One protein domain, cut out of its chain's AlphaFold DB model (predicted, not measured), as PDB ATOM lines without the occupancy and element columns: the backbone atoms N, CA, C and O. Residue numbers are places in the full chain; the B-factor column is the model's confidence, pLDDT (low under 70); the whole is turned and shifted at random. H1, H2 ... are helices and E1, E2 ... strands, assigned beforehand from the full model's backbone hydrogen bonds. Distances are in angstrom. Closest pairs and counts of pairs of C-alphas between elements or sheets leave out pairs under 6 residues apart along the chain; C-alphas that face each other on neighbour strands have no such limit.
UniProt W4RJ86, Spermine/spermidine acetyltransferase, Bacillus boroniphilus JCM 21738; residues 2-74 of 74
ATOM      1  N   TYR A   2       0.697 -43.777 -10.943       89.81
ATOM      2  CA  TYR A   2       1.287 -42.489 -11.313       89.81
ATOM      3  C   TYR A   2       1.904 -41.735 -10.118       89.81
ATOM      4  O   TYR A   2       1.625 -42.095  -8.975       89.81
ATOM      5  N   GLY A   3       2.745 -40.731 -10.376       91.12
ATOM      6  CA  GLY A   3       3.390 -39.883  -9.360       91.12
ATOM      7  C   GLY A   3       4.209 -38.754  -9.989       91.12
ATOM      8  O   GLY A   3       4.343 -38.730 -11.205       91.12
ATOM      9  N   ILE A   4       4.720 -37.816  -9.185       93.44
ATOM     10  CA  ILE A   4       5.672 -36.809  -9.678       93.44
ATOM     11  C   ILE A   4       7.048 -37.465  -9.748       93.44
ATOM     12  O   ILE A   4       7.506 -38.021  -8.747       93.44
ATOM     13  N   ASP A   5       7.680 -37.405 -10.911       91.44
ATOM     14  CA  ASP A   5       9.026 -37.926 -11.095       91.44
ATOM     15  C   ASP A   5      10.063 -36.893 -10.621       91.44
ATOM     16  O   ASP A   5       9.976 -35.723 -11.002       91.44
ATOM     17  N   PRO A   6      11.018 -37.274  -9.754       91.00
ATOM     18  CA  PRO A   6      11.991 -36.338  -9.201       91.00
ATOM     19  C   PRO A   6      13.017 -35.834 -10.227       91.00
ATOM     20  O   PRO A   6      13.671 -34.826  -9.958       91.00
ATOM     21  N   ASP A   7      13.172 -36.501 -11.375       92.75
ATOM     22  CA  ASP A   7      14.166 -36.112 -12.376       92.75
ATOM     23  C   ASP A   7      13.701 -34.909 -13.212       92.75
ATOM     24  O   ASP A   7      14.528 -34.119 -13.677       92.75
ATOM     25  N   ASP A   8      12.387 -34.753 -13.419       91.94
ATOM     26  CA  ASP A   8      11.819 -33.696 -14.267       91.94
ATOM     27  C   ASP A   8      10.635 -32.924 -13.661       91.94
ATOM     28  O   ASP A   8      10.147 -31.972 -14.276       91.94
ATOM     29  N   ASN A   9      10.206 -33.285 -12.448       92.62
ATOM     30  CA  ASN A   9       9.070 -32.707 -11.729       92.62
ATOM     31  C   ASN A   9       7.731 -32.758 -12.491       92.62
ATOM     32  O   ASN A   9       6.820 -31.983 -12.184       92.62
ATOM     33  N   ASN A  10       7.571 -33.676 -13.447       93.44
ATOM     34  CA  ASN A  10       6.296 -33.906 -14.126       93.44
ATOM     35  C   ASN A  10       5.535 -35.068 -13.497       93.44
ATOM     36  O   ASN A  10       6.110 -35.925 -12.830       93.44
ATOM     37  N   TYR A  11       4.227 -35.134 -13.739       94.50
ATOM     38  CA  TYR A  11       3.483 -36.348 -13.423       94.50
ATOM     39  C   TYR A  11       3.838 -37.445 -14.421       94.50
ATOM     40  O   TYR A  11       3.882 -37.201 -15.619       94.50
ATOM     41  N   TRP A  12       4.010 -38.667 -13.941       93.81
ATOM     42  CA  TRP A  12       4.294 -39.848 -14.741       93.81
ATOM     43  C   TRP A  12       3.282 -40.933 -14.442       93.81
ATOM     44  O   TRP A  12       3.114 -41.310 -13.288       93.81
ATOM     45  N   ILE A  13       2.639 -41.471 -15.474       91.25
ATOM     46  CA  ILE A  13       1.860 -42.706 -15.426       91.25
ATOM     47  C   ILE A  13       2.809 -43.846 -15.813       91.25
ATOM     48  O   ILE A  13       3.093 -44.070 -16.988       91.25
ATOM     49  N   TYR A  14       3.329 -44.558 -14.814       83.12
ATOM     50  CA  TYR A  14       4.379 -45.561 -15.013       83.12
ATOM     51  C   TYR A  14       3.879 -46.845 -15.682       83.12
ATOM     52  O   TYR A  14       4.604 -47.451 -16.465       83.12
ATOM     53  N   ARG A  15       2.669 -47.307 -15.334       83.31
ATOM     54  CA  ARG A  15       2.053 -48.524 -15.892       83.31
ATOM     55  C   ARG A  15       0.536 -48.408 -15.849       83.31
ATOM     56  O   ARG A  15      -0.027 -48.176 -14.777       83.31
ATOM     57  N   LEU A  16      -0.104 -48.630 -16.992       85.38
ATOM     58  CA  LEU A  16      -1.544 -48.808 -17.124       85.38
ATOM     59  C   LEU A  16      -1.783 -49.967 -18.090       85.38
ATOM     60  O   LEU A  16      -1.367 -49.905 -19.243       85.38
ATOM     61  N   MET A  17      -2.427 -51.024 -17.610       86.00
ATOM     62  CA  MET A  17      -2.785 -52.185 -18.419       86.00
ATOM     63  C   MET A  17      -4.250 -52.507 -18.176       86.00
ATOM     64  O   MET A  17      -4.729 -52.429 -17.044       86.00
ATOM     65  N   ILE A  18      -4.951 -52.848 -19.248       88.62
ATOM     66  CA  ILE A  18      -6.301 -53.385 -19.171       88.62
ATOM     67  C   ILE A  18      -6.173 -54.894 -19.260       88.62
ATOM     68  O   ILE A  18      -5.425 -55.401 -20.091       88.62
ATOM     69  N   ASP A  19      -6.898 -55.589 -18.391       91.25
ATOM     70  CA  ASP A  19      -7.012 -57.040 -18.451       91.25
ATOM     71  C   ASP A  19      -7.337 -57.503 -19.882       91.25
ATOM     72  O   ASP A  19      -8.186 -56.907 -20.549       91.25
ATOM     73  N   GLU A  20      -6.662 -58.553 -20.354       90.81
ATOM     74  CA  GLU A  20      -6.702 -58.989 -21.754       90.81
ATOM     75  C   GLU A  20      -8.134 -59.236 -22.253       90.81
ATOM     76  O   GLU A  20      -8.504 -58.779 -23.337       90.81
ATOM     77  N   LEU A  21      -8.982 -59.847 -21.418       94.25
ATOM     78  CA  LEU A  21     -10.384 -60.160 -21.732       94.25
ATOM     79  C   LEU A  21     -11.262 -58.902 -21.876       94.25
ATOM     80  O   LEU A  21     -12.413 -58.950 -22.337       94.25
ATOM     81  N   HIS A  22     -10.730 -57.758 -21.462       91.94
ATOM     82  CA  HIS A  22     -11.387 -56.463 -21.433       91.94
ATOM     83  C   HIS A  22     -10.752 -55.457 -22.413       91.94
ATOM     84  O   HIS A  22     -11.266 -54.345 -22.563       91.94
ATOM     85  N   GLN A  23      -9.689 -55.834 -23.127       89.25
ATOM     86  CA  GLN A  23      -9.093 -55.009 -24.182       89.25
ATOM     87  C   GLN A  23     -10.027 -54.878 -25.401       89.25
ATOM     88  O   GLN A  23     -11.011 -55.603 -25.545       89.25
ATOM     89  N   GLY A  24      -9.783 -53.877 -26.252       90.44
ATOM     90  CA  GLY A  24     -10.622 -53.582 -27.428       90.44
ATOM     91  C   GLY A  24     -11.996 -52.962 -27.123       90.44
ATOM     92  O   GLY A  24     -12.693 -52.540 -28.038       90.44
ATOM     93  N   LYS A  25     -12.383 -52.841 -25.844       93.56
ATOM     94  CA  LYS A  25     -13.680 -52.287 -25.399       93.56
ATOM     95  C   LYS A  25     -13.637 -50.793 -25.037       93.56
ATOM     96  O   LYS A  25     -14.606 -50.253 -24.518       93.56
ATOM     97  N   GLY A  26     -12.504 -50.122 -25.264       92.44
ATOM     98  CA  GLY A  26     -12.317 -48.697 -24.944       92.44
ATOM     99  C   GLY A  26     -11.963 -48.388 -23.482       92.44
ATOM    100  O   GLY A  26     -11.802 -47.220 -23.124       92.44
ATOM    101  N   TYR A  27     -11.779 -49.401 -22.627       93.12
ATOM    102  CA  TYR A  27     -11.444 -49.185 -21.214       93.12
ATOM    103  C   TYR A  27     -10.082 -48.534 -20.990       93.12
ATOM    104  O   TYR A  27      -9.934 -47.805 -20.018       93.12
ATOM    105  N   GLY A  28      -9.117 -48.720 -21.896       90.44
ATOM    106  CA  GLY A  28      -7.831 -48.020 -21.818       90.44
ATOM    107  C   GLY A  28      -8.030 -46.506 -21.856       90.44
ATOM    108  O   GLY A  28      -7.589 -45.790 -20.962       90.44
ATOM    109  N   THR A  29      -8.802 -46.023 -22.831       91.19
ATOM    110  CA  THR A  29      -9.153 -44.603 -22.948       91.19
ATOM    111  C   THR A  29      -9.939 -44.104 -21.739       91.19
ATOM    112  O   THR A  29      -9.657 -43.017 -21.237       91.19
ATOM    113  N   ALA A  30     -10.921 -44.875 -21.262       95.06
ATOM    114  CA  ALA A  30     -11.703 -44.499 -20.085       95.06
ATOM    115  C   ALA A  30     -10.825 -44.402 -18.824       95.06
ATOM    116  O   ALA A  30     -10.924 -43.428 -18.082       95.06
ATOM    117  N   ALA A  31      -9.918 -45.359 -18.624       92.94
ATOM    118  CA  ALA A  31      -8.995 -45.371 -17.498       92.94
ATOM    119  C   ALA A  31      -8.013 -44.189 -17.544       92.94
ATOM    120  O   ALA A  31      -7.843 -43.512 -16.534       92.94
ATOM    121  N   VAL A  32      -7.430 -43.880 -18.711       92.06
ATOM    122  CA  VAL A  32      -6.544 -42.709 -18.867       92.06
ATOM    123  C   VAL A  32      -7.275 -41.416 -18.506       92.06
ATOM    124  O   VAL A  32      -6.720 -40.594 -17.783       92.06
ATOM    125  N   LYS A  33      -8.526 -41.243 -18.952       94.19
ATOM    126  CA  LYS A  33      -9.325 -40.055 -18.610       94.19
ATOM    127  C   LYS A  33      -9.505 -39.906 -17.102       94.19
ATOM    128  O   LYS A  33      -9.246 -38.831 -16.576       94.19
ATOM    129  N   LEU A  34      -9.866 -40.988 -16.412       95.69
ATOM    130  CA  LEU A  34     -10.040 -40.969 -14.957       95.69
ATOM    131  C   LEU A  34      -8.740 -40.605 -14.228       95.69
ATOM    132  O   LEU A  34      -8.773 -39.801 -13.298       95.69
ATOM    133  N   VAL A  35      -7.601 -41.142 -14.674       93.25
ATOM    134  CA  VAL A  35      -6.286 -40.817 -14.100       93.25
ATOM    135  C   VAL A  35      -5.924 -39.349 -14.334       93.25
ATOM    136  O   VAL A  35      -5.505 -38.671 -13.401       93.25
ATOM    137  N   VAL A  36      -6.119 -38.827 -15.548       93.25
ATOM    138  CA  VAL A  36      -5.849 -37.413 -15.864       93.25
ATOM    139  C   VAL A  36      -6.741 -36.483 -15.044       93.25
ATOM    140  O   VAL A  36      -6.262 -35.491 -14.500       93.25
ATOM    141  N   GLU A  37      -8.028 -36.800 -14.910       95.62
ATOM    142  CA  GLU A  37      -8.946 -36.038 -14.062       95.62
ATOM    143  C   GLU A  37      -8.508 -36.048 -12.593       95.62
ATOM    144  O   GLU A  37      -8.590 -35.023 -11.918       95.62
ATOM    145  N   GLU A  38      -8.032 -37.185 -12.089       95.19
ATOM    146  CA  GLU A  38      -7.519 -37.299 -10.727       95.19
ATOM    147  C   GLU A  38      -6.250 -36.473 -10.514       95.19
ATOM    148  O   GLU A  38      -6.187 -35.693  -9.562       95.19
ATOM    149  N   ILE A  39      -5.285 -36.566 -11.433       94.06
ATOM    150  CA  ILE A  39      -4.067 -35.751 -11.406       94.06
ATOM    151  C   ILE A  39      -4.430 -34.265 -11.427       94.06
ATOM    152  O   ILE A  39      -3.949 -33.515 -10.583       94.06
ATOM    153  N   ASN A  40      -5.336 -33.840 -12.312       93.69
ATOM    154  CA  ASN A  40      -5.777 -32.447 -12.388       93.69
ATOM    155  C   ASN A  40      -6.425 -31.958 -11.085       93.69
ATOM    156  O   ASN A  40      -6.186 -30.823 -10.682       93.69
ATOM    157  N   ARG A  41      -7.207 -32.802 -10.398       94.94
ATOM    158  CA  ARG A  41      -7.779 -32.456  -9.085       94.94
ATOM    159  C   ARG A  41      -6.709 -32.271  -8.007       94.94
ATOM    160  O   ARG A  41      -6.894 -31.447  -7.117       94.94
ATOM    161  N   MET A  42      -5.620 -33.036  -8.065       92.88
ATOM    162  CA  MET A  42      -4.542 -32.985  -7.070       92.88
ATOM    163  C   MET A  42      -3.448 -31.962  -7.397       92.88
ATOM    164  O   MET A  42      -2.695 -31.565  -6.504       92.88
ATOM    165  N   ASN A  43      -3.355 -31.531  -8.654       93.62
ATOM    166  CA  ASN A  43      -2.314 -30.646  -9.160       93.62
ATOM    167  C   ASN A  43      -2.509 -29.187  -8.714       93.62
ATOM    168  O   ASN A  43      -2.833 -28.294  -9.493       93.62
ATOM    169  N   THR A  44      -2.277 -28.940  -7.429       91.81
ATOM    170  CA  THR A  44      -2.344 -27.605  -6.814       91.81
ATOM    171  C   THR A  44      -1.159 -26.711  -7.188       91.81
ATOM    172  O   THR A  44      -1.263 -25.492  -7.096       91.81
ATOM    173  N   ASN A  45      -0.059 -27.305  -7.663       91.25
ATOM    174  CA  ASN A  45       1.181 -26.607  -8.016       91.25
ATOM    175  C   ASN A  45       1.280 -26.239  -9.508       91.25
ATOM    176  O   ASN A  45       2.296 -25.694  -9.932       91.25
ATOM    177  N   GLY A  46       0.251 -26.532 -10.313       91.69
ATOM    178  CA  GLY A  46       0.206 -26.153 -11.727       91.69
ATOM    179  C   GLY A  46       1.233 -26.870 -12.612       91.69
ATOM    180  O   GLY A  46       1.688 -26.295 -13.598       91.69
ATOM    181  N   ILE A  47       1.602 -28.111 -12.279       92.44
ATOM    182  CA  ILE A  47       2.512 -28.935 -13.090       92.44
ATOM    183  C   ILE A  47       1.877 -29.154 -14.474       92.44
ATOM    184  O   ILE A  47       0.767 -29.683 -14.548       92.44
ATOM    185  N   PRO A  48       2.526 -28.750 -15.576       84.62
ATOM    186  CA  PRO A  48       1.849 -28.643 -16.867       84.62
ATOM    187  C   PRO A  48       1.752 -29.962 -17.640       84.62
ATOM    188  O   PRO A  48       0.982 -30.041 -18.595       84.62
ATOM    189  N   MET A  49       2.544 -30.980 -17.280       88.94
ATOM    190  CA  MET A  49       2.709 -32.187 -18.093       88.94
ATOM    191  C   MET A  49       2.401 -33.468 -17.316       88.94
ATOM    192  O   MET A  49       2.749 -33.616 -16.141       88.94
ATOM    193  N   ILE A  50       1.765 -34.403 -18.025       91.88
ATOM    194  CA  ILE A  50       1.553 -35.789 -17.614       91.88
ATOM    195  C   ILE A  50       2.214 -36.672 -18.674       91.88
ATOM    196  O   ILE A  50       1.824 -36.654 -19.840       91.88
ATOM    197  N   MET A  51       3.212 -37.435 -18.260       90.62
ATOM    198  CA  MET A  51       4.007 -38.341 -19.078       90.62
ATOM    199  C   MET A  51       3.461 -39.764 -18.945       90.62
ATOM    200  O   MET A  51       2.939 -40.144 -17.895       90.62
ATOM    201  N   ILE A  52       3.594 -40.579 -19.988       86.56
ATOM    202  CA  ILE A  52       3.267 -42.007 -19.938       86.56
ATOM    203  C   ILE A  52       4.411 -42.809 -20.549       86.56
ATOM    204  O   ILE A  52       4.824 -42.556 -21.680       86.56
ATOM    205  N   GLY A  53       4.925 -43.772 -19.788       75.75
ATOM    206  CA  GLY A  53       5.899 -44.731 -20.300       75.75
ATOM    207  C   GLY A  53       5.190 -45.859 -21.047       75.75
ATOM    208  O   GLY A  53       4.194 -46.395 -20.559       75.75
ATOM    209  N   TYR A  54       5.707 -46.253 -22.209       70.25
ATOM    210  CA  TYR A  54       5.292 -47.473 -22.906       70.25
ATOM    211  C   TYR A  54       6.534 -48.275 -23.308       70.25
ATOM    212  O   TYR A  54       7.583 -47.698 -23.578       70.25
ATOM    213  N   ASN A  55       6.425 -49.604 -23.327       59.28
ATOM    214  CA  ASN A  55       7.457 -50.459 -23.911       59.28
ATOM    215  C   ASN A  55       7.125 -50.673 -25.398       59.28
ATOM    216  O   ASN A  55       6.009 -51.097 -25.708       59.28
ATOM    217  N   GLN A  56       8.064 -50.363 -26.297       53.12
ATOM    218  CA  GLN A  56       7.877 -50.442 -27.755       53.12
ATOM    219  C   GLN A  56       7.609 -51.865 -28.269       53.12
ATOM    220  O   GLN A  56       7.036 -52.011 -29.343       53.12
ATOM    221  N   GLU A  57       7.943 -52.905 -27.503       48.78
ATOM    222  CA  GLU A  57       7.702 -54.306 -27.888       48.78
ATOM    223  C   GLU A  57       6.233 -54.765 -27.735       48.78
ATOM    224  O   GLU A  57       5.913 -55.923 -27.985       48.78
ATOM    225  N   ASN A  58       5.306 -53.875 -27.362       50.19
ATOM    226  CA  ASN A  58       3.869 -54.159 -27.397       50.19
ATOM    227  C   ASN A  58       3.303 -53.922 -28.812       50.19
ATOM    228  O   ASN A  58       2.808 -52.836 -29.110       50.19
ATOM    229  N   GLU A  59       3.293 -54.957 -29.658       44.53
ATOM    230  CA  GLU A  59       2.726 -54.960 -31.027       44.53
ATOM    231  C   GLU A  59       1.208 -54.630 -31.123       44.53
ATOM    232  O   GLU A  59       0.622 -54.689 -32.199       44.53
ATOM    233  N   GLY A  60       0.542 -54.255 -30.022       49.25
ATOM    234  CA  GLY A  60      -0.892 -53.941 -29.970       49.25
ATOM    235  C   GLY A  60      -1.263 -52.455 -29.863       49.25
ATOM    236  O   GLY A  60      -2.446 -52.148 -29.715       49.25
ATOM    237  N   LEU A  61      -0.303 -51.522 -29.886       48.84
ATOM    238  CA  LEU A  61      -0.570 -50.095 -29.640       48.84
ATOM    239  C   LEU A  61      -0.537 -49.251 -30.927       48.84
ATOM    240  O   LEU A  61       0.313 -48.381 -31.100       48.84
ATOM    241  N   GLU A  62      -1.494 -49.466 -31.828       41.97
ATOM    242  CA  GLU A  62      -1.714 -48.567 -32.968       41.97
ATOM    243  C   GLU A  62      -2.478 -47.312 -32.492       41.97
ATOM    244  O   GLU A  62      -3.704 -47.205 -32.556       41.97
ATOM    245  N   LEU A  63      -1.737 -46.358 -31.918       46.28
ATOM    246  CA  LEU A  63      -2.246 -45.044 -31.521       46.28
ATOM    247  C   LEU A  63      -2.544 -44.211 -32.775       46.28
ATOM    248  O   LEU A  63      -1.674 -43.544 -33.328       46.28
ATOM    249  N   HIS A  64      -3.803 -44.222 -33.212       40.44
ATOM    250  CA  HIS A  64      -4.299 -43.312 -34.241       40.44
ATOM    251  C   HIS A  64      -4.463 -41.899 -33.645       40.44
ATOM    252  O   HIS A  64      -5.538 -41.511 -33.186       40.44
ATOM    253  N   THR A  65      -3.381 -41.121 -33.598       41.38
ATOM    254  CA  THR A  65      -3.405 -39.727 -33.142       41.38
ATOM    255  C   THR A  65      -3.846 -38.797 -34.278       41.38
ATOM    256  O   THR A  65      -3.087 -38.440 -35.172       41.38
ATOM    257  N   ARG A  66      -5.112 -38.364 -34.240       36.19
ATOM    258  CA  ARG A  66      -5.586 -37.158 -34.941       36.19
ATOM    259  C   ARG A  66      -5.970 -36.101 -33.902       36.19
ATOM    260  O   ARG A  66      -7.084 -36.119 -33.390       36.19
ATOM    261  N   GLY A  67      -5.042 -35.198 -33.591       38.53
ATOM    262  CA  GLY A  67      -5.232 -34.053 -32.686       38.53
ATOM    263  C   GLY A  67      -3.904 -33.605 -32.060       38.53
ATOM    264  O   GLY A  67      -3.045 -34.461 -31.865       38.53
ATOM    265  N   PRO A  68      -3.698 -32.299 -31.795       40.66
ATOM    266  CA  PRO A  68      -2.366 -31.722 -31.614       40.66
ATOM    267  C   PRO A  68      -1.704 -32.175 -30.303       40.66
ATOM    268  O   PRO A  68      -2.099 -31.765 -29.215       40.66
ATOM    269  N   ASP A  69      -0.707 -33.044 -30.450       53.59
ATOM    270  CA  ASP A  69       0.550 -33.141 -29.697       53.59
ATOM    271  C   ASP A  69       0.538 -32.780 -28.201       53.59
ATOM    272  O   ASP A  69       1.132 -31.787 -27.781       53.59
ATOM    273  N   LEU A  70      -0.033 -33.660 -27.371       44.91
ATOM    274  CA  LEU A  70       0.157 -33.638 -25.909       44.91
ATOM    275  C   LEU A  70       0.898 -34.861 -25.346       44.91
ATOM    276  O   LEU A  70       0.956 -35.039 -24.135       44.91
ATOM    277  N   LEU A  71       1.503 -35.695 -26.191       47.44
ATOM    278  CA  LEU A  71       2.282 -36.851 -25.744       47.44
ATOM    279  C   LEU A  71       3.698 -36.743 -26.306       47.44
ATOM    280  O   LEU A  71       3.944 -37.090 -27.459       47.44
ATOM    281  N   ARG A  72       4.636 -36.230 -25.504       46.34
ATOM    282  CA  ARG A  72       6.068 -36.298 -25.826       46.34
ATOM    283  C   ARG A  72       6.700 -37.465 -25.075       46.34
ATOM    284  O   ARG A  72       6.547 -37.576 -23.865       46.34
ATOM    285  N   GLN A  73       7.384 -38.328 -25.822       43.72
ATOM    286  CA  GLN A  73       8.173 -39.447 -25.305       43.72
ATOM    287  C   GLN A  73       9.493 -38.953 -24.698       43.72
ATOM    288  O   GLN A  73      10.096 -38.007 -25.214       43.72
ATOM    289  N   LYS A  74       9.952 -39.647 -23.658       44.81
ATOM    290  CA  LYS A  74      11.374 -39.909 -23.433       44.81
ATOM    291  C   LYS A  74      11.624 -41.390 -23.669       44.81
ATOM    292  O   LYS A  74      10.713 -42.173 -23.319       44.81
TER     293      LYS A  74
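This is residues 2 to 74 of the 74 residues of the protein "Spermine/spermidine acetyltransferase" of Bacillus boroniphilus JCM 21738 (UniProt W4RJ86). What is seen first? There is little regular structure: helix H1 grazes a small three-strand sheet, and the loop of residues 56 to 69 sticks out. What is its make-up? Of 73 printed residues, 25 are in named elements, E1, E2, H1, E3, class mixed; the mixed sheet's order is E1, E2, E3. How compact? Only just compact, close to loose: radius of gyration of the C-alphas 13.3 A, spans 37 by 24 by 23 A.

How do strands pair? E1, residues 2 to 4, and E2, residues 11 to 13, form an antiparallel hairpin; N 3 and O 12, 3.0 A apart, are within hydrogen-bond range. E3, residues 50 to 52, is parallel to E2; N 51 and O 11, 2.7 A apart, are within range. Where is the helix? H1, residues 27 to 42, only grazes the sheet with residues 32 to 40; its closest C-alphas to E3 are Val 36 and Ile 50, 7.8 A. Its O i to N i+4 pairs are within range. E2, H1, E3 form a strand-helix-strand unit, parallel neighbours with a helix between, crossover right-handed.

Where does E1 begin? C-alpha 2 is at (1.287, -42.489, -11.313). Where does H1 end? C-alpha 42 is at (-4.542, -32.985, -7.070), 22.6 A from C-alpha 27.

Any cut? The printed part has no cut; the link E2 to H1 is long. Where is confidence low? Residues 55 to 74 are under pLDDT 70.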